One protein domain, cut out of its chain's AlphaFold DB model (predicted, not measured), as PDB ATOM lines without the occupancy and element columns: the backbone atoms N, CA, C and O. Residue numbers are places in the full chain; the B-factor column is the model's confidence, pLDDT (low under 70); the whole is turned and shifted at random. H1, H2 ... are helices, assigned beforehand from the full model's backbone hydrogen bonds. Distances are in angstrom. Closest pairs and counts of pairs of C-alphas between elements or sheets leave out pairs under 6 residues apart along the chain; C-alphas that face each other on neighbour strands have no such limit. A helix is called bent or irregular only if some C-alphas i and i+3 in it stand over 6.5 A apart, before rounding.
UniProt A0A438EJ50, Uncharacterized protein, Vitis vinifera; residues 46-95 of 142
ATOM      1  N   VAL A  46       4.019  11.659 137.044       93.75
ATOM      2  CA  VAL A  46       2.831  12.320 136.478       93.75
ATOM      3  C   VAL A  46       2.448  11.692 135.135       93.75
ATOM      4  O   VAL A  46       1.287  11.333 134.928       93.75
ATOM      5  N   GLN A  47       3.423  11.490 134.245       92.88
ATOM      6  CA  GLN A  47       3.202  10.854 132.943       92.88
ATOM      7  C   GLN A  47       2.713   9.409 133.088       92.88
ATOM      8  O   GLN A  47       1.738   9.021 132.441       92.88
ATOM      9  N   TYR A  48       3.341   8.625 133.971       94.75
ATOM     10  CA  TYR A  48       2.924   7.252 134.257       94.75
ATOM     11  C   TYR A  48       1.491   7.190 134.795       94.75
ATOM     12  O   TYR A  48       0.686   6.396 134.310       94.75
ATOM     13  N   GLY A  49       1.148   8.045 135.765       96.38
ATOM     14  CA  GLY A  49      -0.197   8.102 136.335       96.38
ATOM     15  C   GLY A  49      -1.261   8.443 135.287       96.38
ATOM     16  O   GLY A  49      -2.307   7.796 135.243       96.38
ATOM     17  N   SER A  50      -0.969   9.401 134.402       96.75
ATOM     18  CA  SER A  50      -1.855   9.771 133.292       96.75
ATOM     19  C   SER A  50      -2.081   8.605 132.322       96.75
ATOM     20  O   SER A  50      -3.227   8.237 132.058       96.75
ATOM     21  N   LEU A  51      -1.003   7.953 131.865       96.44
ATOM     22  CA  LEU A  51      -1.087   6.779 130.989       96.44
ATOM     23  C   LEU A  51      -1.867   5.635 131.645       96.44
ATOM     24  O   LEU A  51      -2.772   5.081 131.028       96.44
ATOM     25  N   SER A  52      -1.575   5.329 132.911       96.69
ATOM     26  CA  SER A  52      -2.289   4.297 133.668       96.69
ATOM     27  C   SER A  52      -3.784   4.607 133.773       96.69
ATOM     28  O   SER A  52      -4.608   3.727 133.532       96.69
ATOM     29  N   SER A  53      -4.155   5.861 134.047       97.38
ATOM     30  CA  SER A  53      -5.560   6.273 134.100       97.38
ATOM     31  C   SER A  53      -6.271   6.107 132.756       97.38
ATOM     32  O   SER A  53      -7.425   5.676 132.734       97.38
ATOM     33  N   ILE A  54      -5.612   6.453 131.646       96.81
ATOM     34  CA  ILE A  54      -6.171   6.287 130.299       96.81
ATOM     35  C   ILE A  54      -6.351   4.799 129.987       96.81
ATOM     36  O   ILE A  54      -7.440   4.404 129.575       96.81
ATOM     37  N   CYS A  55      -5.333   3.971 130.242       96.12
ATOM     38  CA  CYS A  55      -5.414   2.526 130.038       96.12
ATOM     39  C   CYS A  55      -6.529   1.897 130.880       96.12
ATOM     40  O   CYS A  55      -7.327   1.144 130.340       96.12
ATOM     41  N   ASN A  56      -6.659   2.267 132.157       96.19
ATOM     42  CA  ASN A  56      -7.729   1.762 133.025       96.19
ATOM     43  C   ASN A  56      -9.121   2.151 132.506       96.19
ATOM     44  O   ASN A  56     -10.039   1.330 132.499       96.19
ATOM     45  N   LYS A  57      -9.283   3.398 132.044       96.69
ATOM     46  CA  LYS A  57     -10.535   3.863 131.436       96.69
ATOM     47  C   LYS A  57     -10.845   3.095 130.149       96.69
ATOM     48  O   LYS A  57     -11.990   2.710 129.939       96.69
ATOM     49  N   LEU A  58      -9.841   2.860 129.309       96.00
ATOM     50  CA  LEU A  58      -9.976   2.065 128.092       96.00
ATOM     51  C   LEU A  58     -10.391   0.627 128.421       96.00
ATOM     52  O   LEU A  58     -11.346   0.134 127.831       96.00
ATOM     53  N   SER A  59      -9.751  -0.003 129.414       94.62
ATOM     54  CA  SER A  59     -10.082  -1.353 129.880       94.62
ATOM     55  C   SER A  59     -11.557  -1.493 130.245       94.62
ATOM     56  O   SER A  59     -12.169  -2.486 129.867       94.62
ATOM     57  N   TYR A  60     -12.148  -0.498 130.915       94.69
ATOM     58  CA  TYR A  60     -13.577  -0.513 131.240       94.69
ATOM     59  C   TYR A  60     -14.463  -0.625 129.988       94.69
ATOM     60  O   TYR A  60     -15.362  -1.454 129.958       94.69
ATOM     61  N   TYR A  61     -14.190   0.155 128.936       92.56
ATOM     62  CA  TYR A  61     -15.028   0.162 127.728       92.56
ATOM     63  C   TYR A  61     -14.839  -1.061 126.833       92.56
ATOM     64  O   TYR A  61     -15.778  -1.491 126.171       92.56
ATOM     65  N   VAL A  62     -13.624  -1.604 126.769       95.62
ATOM     66  CA  VAL A  62     -13.300  -2.668 125.805       95.62
ATOM     67  C   VAL A  62     -13.588  -4.065 126.348       95.62
ATOM     68  O   VAL A  62     -13.533  -5.021 125.580       95.62
ATOM     69  N   SER A  63     -13.900  -4.186 127.644       92.00
ATOM     70  CA  SER A  63     -14.127  -5.472 128.322       92.00
ATOM     71  C   SER A  63     -15.451  -6.146 127.954       92.00
ATOM     72  O   SER A  63     -15.572  -7.358 128.120       92.00
ATOM     73  N   ASP A  64     -16.427  -5.396 127.441       89.00
ATOM     74  CA  ASP A  64     -17.778  -5.919 127.202       89.00
ATOM     75  C   ASP A  64     -17.874  -6.799 125.945       89.00
ATOM     76  O   ASP A  64     -18.729  -7.680 125.866       89.00
ATOM     77  N   THR A  65     -17.001  -6.586 124.953       93.12
ATOM     78  CA  THR A  65     -17.018  -7.333 123.684       93.12
ATOM     79  C   THR A  65     -15.664  -7.990 123.422       93.12
ATOM     80  O   THR A  65     -14.617  -7.347 123.461       93.12
ATOM     81  N   SER A  66     -15.674  -9.287 123.100       92.12
ATOM     82  CA  SER A  66     -14.447 -10.066 122.881       92.12
ATOM     83  C   SER A  66     -13.615  -9.577 121.689       92.12
ATOM     84  O   SER A  66     -12.387  -9.636 121.746       92.12
ATOM     85  N   SER A  67     -14.257  -9.068 120.631       94.19
ATOM     86  CA  SER A  67     -13.570  -8.520 119.456       94.19
ATOM     87  C   SER A  67     -12.822  -7.226 119.776       94.19
ATOM     88  O   SER A  67     -11.624  -7.153 119.522       94.19
ATOM     89  N   SER A  68     -13.491  -6.246 120.400       91.94
ATOM     90  CA  SER A  68     -12.863  -4.980 120.807       91.94
ATOM     91  C   SER A  68     -11.765  -5.196 121.842       91.94
ATOM     92  O   SER A  68     -10.726  -4.544 121.785       91.94
ATOM     93  N   PHE A  69     -11.967  -6.138 122.769       95.31
ATOM     94  CA  PHE A  69     -10.943  -6.520 123.735       95.31
ATOM     95  C   PHE A  69      -9.682  -7.034 123.035       95.31
ATOM     96  O   PHE A  69      -8.582  -6.580 123.345       95.31
ATOM     97  N   LEU A  70      -9.828  -7.976 122.097       96.25
ATOM     98  CA  LEU A  70      -8.690  -8.596 121.420       96.25
ATOM     99  C   LEU A  70      -7.939  -7.600 120.530       96.25
ATOM    100  O   LEU A  70      -6.710  -7.599 120.532       96.25
ATOM    101  N   GLU A  71      -8.669  -6.750 119.809       96.12
ATOM    102  CA  GLU A  71      -8.104  -5.688 118.973       96.12
ATOM    103  C   GLU A  71      -7.236  -4.736 119.803       96.12
ATOM    104  O   GLU A  71      -6.038  -4.596 119.552       96.12
ATOM    105  N   VAL A  72      -7.821  -4.163 120.857       96.69
ATOM    106  CA  VAL A  72      -7.147  -3.183 121.715       96.69
ATOM    107  C   VAL A  72      -5.992  -3.818 122.480       96.69
ATOM    108  O   VAL A  72      -4.930  -3.212 122.617       96.69
ATOM    109  N   LYS A  73      -6.155  -5.057 122.955       95.88
ATOM    110  CA  LYS A  73      -5.074  -5.801 123.602       95.88
ATOM    111  C   LYS A  73      -3.872  -5.938 122.666       95.88
ATOM    112  O   LYS A  73      -2.755  -5.631 123.075       95.88
ATOM    113  N   ASN A  74      -4.100  -6.382 121.431       97.06
ATOM    114  CA  ASN A  74      -3.025  -6.608 120.468       97.06
ATOM    115  C   ASN A  74      -2.315  -5.290 120.104       97.06
ATOM    116  O   ASN A  74      -1.094  -5.248 119.975       97.06
ATOM    117  N   GLU A  75      -3.060  -4.186 120.000       96.81
ATOM    118  CA  GLU A  75      -2.489  -2.856 119.775       96.81
ATOM    119  C   GLU A  75      -1.610  -2.389 120.949       96.81
ATOM    120  O   GLU A  75      -0.486  -1.924 120.736       96.81
ATOM    121  N   ILE A  76      -2.071  -2.576 122.192       96.88
ATOM    122  CA  ILE A  76      -1.290  -2.263 123.397       96.88
ATOM    123  C   ILE A  76      -0.022  -3.124 123.465       96.88
ATOM    124  O   ILE A  76       1.049  -2.602 123.781       96.88
ATOM    125  N   GLU A  77      -0.112  -4.419 123.157       96.94
ATOM    126  CA  GLU A  77       1.042  -5.326 123.131       96.94
ATOM    127  C   GLU A  77       2.075  -4.880 122.086       96.94
ATOM    128  O   GLU A  77       3.248  -4.706 122.422       96.94
ATOM    129  N   ASN A  78       1.642  -4.575 120.859       97.56
ATOM    130  CA  ASN A  78       2.512  -4.061 119.797       97.56
ATOM    131  C   ASN A  78       3.205  -2.749 120.193       97.56
ATOM    132  O   ASN A  78       4.416  -2.582 119.992       97.56
ATOM    133  N   LEU A  79       2.455  -1.816 120.791       97.00
ATOM    134  CA  LEU A  79       3.008  -0.555 121.275       97.00
ATOM    135  C   LEU A  79       4.038  -0.797 122.386       97.00
ATOM    136  O   LEU A  79       5.107  -0.186 122.375       97.00
ATOM    137  N   THR A  80       3.741  -1.705 123.315       96.88
ATOM    138  CA  THR A  80       4.625  -2.052 124.434       96.88
ATOM    139  C   THR A  80       5.945  -2.624 123.931       96.88
ATOM    140  O   THR A  80       7.000  -2.115 124.308       96.88
ATOM    141  N   VAL A  81       5.902  -3.599 123.015       97.25
ATOM    142  CA  VAL A  81       7.103  -4.182 122.391       97.25
ATOM    143  C   VAL A  81       7.946  -3.095 121.725       97.25
ATOM    144  O   VAL A  81       9.131  -2.956 122.028       97.25
ATOM    145  N   THR A  82       7.316  -2.244 120.908       96.50
ATOM    146  CA  THR A  82       8.002  -1.145 120.209       96.50
ATOM    147  C   THR A  82       8.707  -0.199 121.190       96.50
ATOM    148  O   THR A  82       9.849   0.214 120.975       96.50
ATOM    149  N   LYS A  83       8.046   0.171 122.295       95.56
ATOM    150  CA  LYS A  83       8.624   1.084 123.295       95.56
ATOM    151  C   LYS A  83       9.711   0.418 124.136       95.56
ATOM    152  O   LYS A  83      10.705   1.075 124.444       95.56
ATOM    153  N   GLU A  84       9.574  -0.864 124.463       94.75
ATOM    154  CA  GLU A  84      10.616  -1.623 125.156       94.75
ATOM    155  C   GLU A  84      11.897  -1.747 124.330       94.75
ATOM    156  O   GLU A  84      12.995  -1.577 124.864       94.75
ATOM    157  N   GLU A  85      11.778  -2.039 123.035       94.62
ATOM    158  CA  GLU A  85      12.922  -2.141 122.131       94.62
ATOM    159  C   GLU A  85      13.663  -0.809 122.018       94.62
ATOM    160  O   GLU A  85      14.889  -0.770 122.150       94.62
ATOM    161  N   LEU A  86      12.927   0.298 121.871       92.75
ATOM    162  CA  LEU A  86      13.494   1.647 121.888       92.75
ATOM    163  C   LEU A  86      14.169   1.973 123.226       92.75
ATOM    164  O   LEU A  86      15.219   2.614 123.260       92.75
ATOM    165  N   TYR A  87      13.598   1.542 124.347       90.25
ATOM    166  CA  TYR A  87      14.218   1.744 125.653       90.25
ATOM    167  C   TYR A  87      15.541   0.967 125.775       90.25
ATOM    168  O   TYR A  87      16.567   1.538 126.157       90.25
ATOM    169  N   LYS A  88      15.551  -0.309 125.372       92.19
ATOM    170  CA  LYS A  88      16.745  -1.174 125.370       92.19
ATOM    171  C   LYS A  88      17.833  -0.643 124.424       92.19
ATOM    172  O   LYS A  88      19.005  -0.621 124.800       92.19
ATOM    173  N   SER A  89      17.472  -0.167 123.230       88.94
ATOM    174  CA  SER A  89      18.430   0.398 122.269       88.94
ATOM    175  C   SER A  89      19.059   1.706 122.768       88.94
ATOM    176  O   SER A  89      20.276   1.866 122.675       88.94
ATOM    177  N   ASN A  90      18.279   2.587 123.405       84.62
ATOM    178  CA  ASN A  90      18.789   3.807 124.038       84.62
ATOM    179  C   ASN A  90      19.769   3.516 125.187       84.62
ATOM    180  O   ASN A  90      20.762   4.229 125.351       84.62
ATOM    181  N   LEU A  91      19.530   2.465 125.977       78.50
ATOM    182  CA  LEU A  91      20.464   2.031 127.022       78.50
ATOM    183  C   LEU A  91      21.784   1.506 126.438       78.50
ATOM    184  O   LEU A  91      22.855   1.810 126.965       78.50
ATOM    185  N   ASN A  92      21.720   0.756 125.336       71.56
ATOM    186  CA  ASN A  92      22.906   0.229 124.661       71.56
ATOM    187  C   ASN A  92      23.712   1.334 123.950       71.56
ATOM    188  O   ASN A  92      24.940   1.338 124.030       71.56
ATOM    189  N   GLY A  93      23.046   2.320 123.337       59.62
ATOM    190  CA  GLY A  93      23.696   3.492 122.735       59.62
ATOM    191  C   GLY A  93      24.412   4.381 123.760       59.62
ATOM    192  O   GLY A  93      25.507   4.874 123.495       59.62
ATOM    193  N   LYS A  94      23.858   4.512 124.974       59.81
ATOM    194  CA  LYS A  94      24.515   5.222 126.087       59.81
ATOM    195  C   LYS A  94      25.796   4.534 126.571       59.81
ATOM    196  O   LYS A  94      26.721   5.234 126.966       59.81
ATOM    197  N   LYS A  95      25.890   3.199 126.507       54.28
ATOM    198  CA  LYS A  95      27.132   2.473 126.849       54.28
ATOM    199  C   LYS A  95      28.257   2.746 125.845       54.28
ATOM    200  O   LYS A  95      29.384   2.973 126.259       54.28
TER     201      LYS A  95
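What this domain is: This is residues 46 to 95 of the 142 residues of an uncharacterized protein of Vitis vinifera (UniProt A0A438EJ50). Two helices of unequal length, H1 and then the longer H2, make a narrow, open V in one flat layer. They meet at the corner by the tight link, residues 63 to 65, and their far ends, residues 46 to 54 and 77 to 95, stand free. The printed part has 50 residues with two named helices, in the order H1, H2, and no named strand; its class is all helix. It is only just loose, close to extended, with a radius of gyration of the C-alphas of 14.2 A, and the C-alphas span 46 by 25 by 6 A.

Where its parts are: H1 is residues 46 to 62, 24.5 A from first to last C-alpha. It begins at C-alpha 46, at (2.831, 12.320, 136.478), and ends at C-alpha 62, at (-13.300, -2.668, 125.805). H2 is residues 66 to 95, 43.6 A from first to last C-alpha, and ends at C-alpha 95, at (27.132, 2.473, 126.849). Neither helix is bent.

How they stand to each other: H1 and H2 touch only at the corner by their link, and only just, with 3 pairs of C-alphas within 8 A. Their closest C-alphas are those of Val 62 and Phe 69, 5.0 A apart. H1 touches with residue 62 alone, and H2 with residues 68 to 72 alone. Their lines stand at a shallow tilt of 23 degrees, and they run opposite ways. Their centres are 15.8 A apart. In H2 every O i to N i+4 pair is within hydrogen-bond range; in H1, 12 of 13 are.

The domain as a whole: The two C-alphas farthest apart, those of Asp 64 and Lys 95, are 45.7 A apart. The printed part has no cut, and its one link between named elements, H1 to H2, is tight. The mean pLDDT of the printed part is 91.7; residues 93 to 95 are under 70.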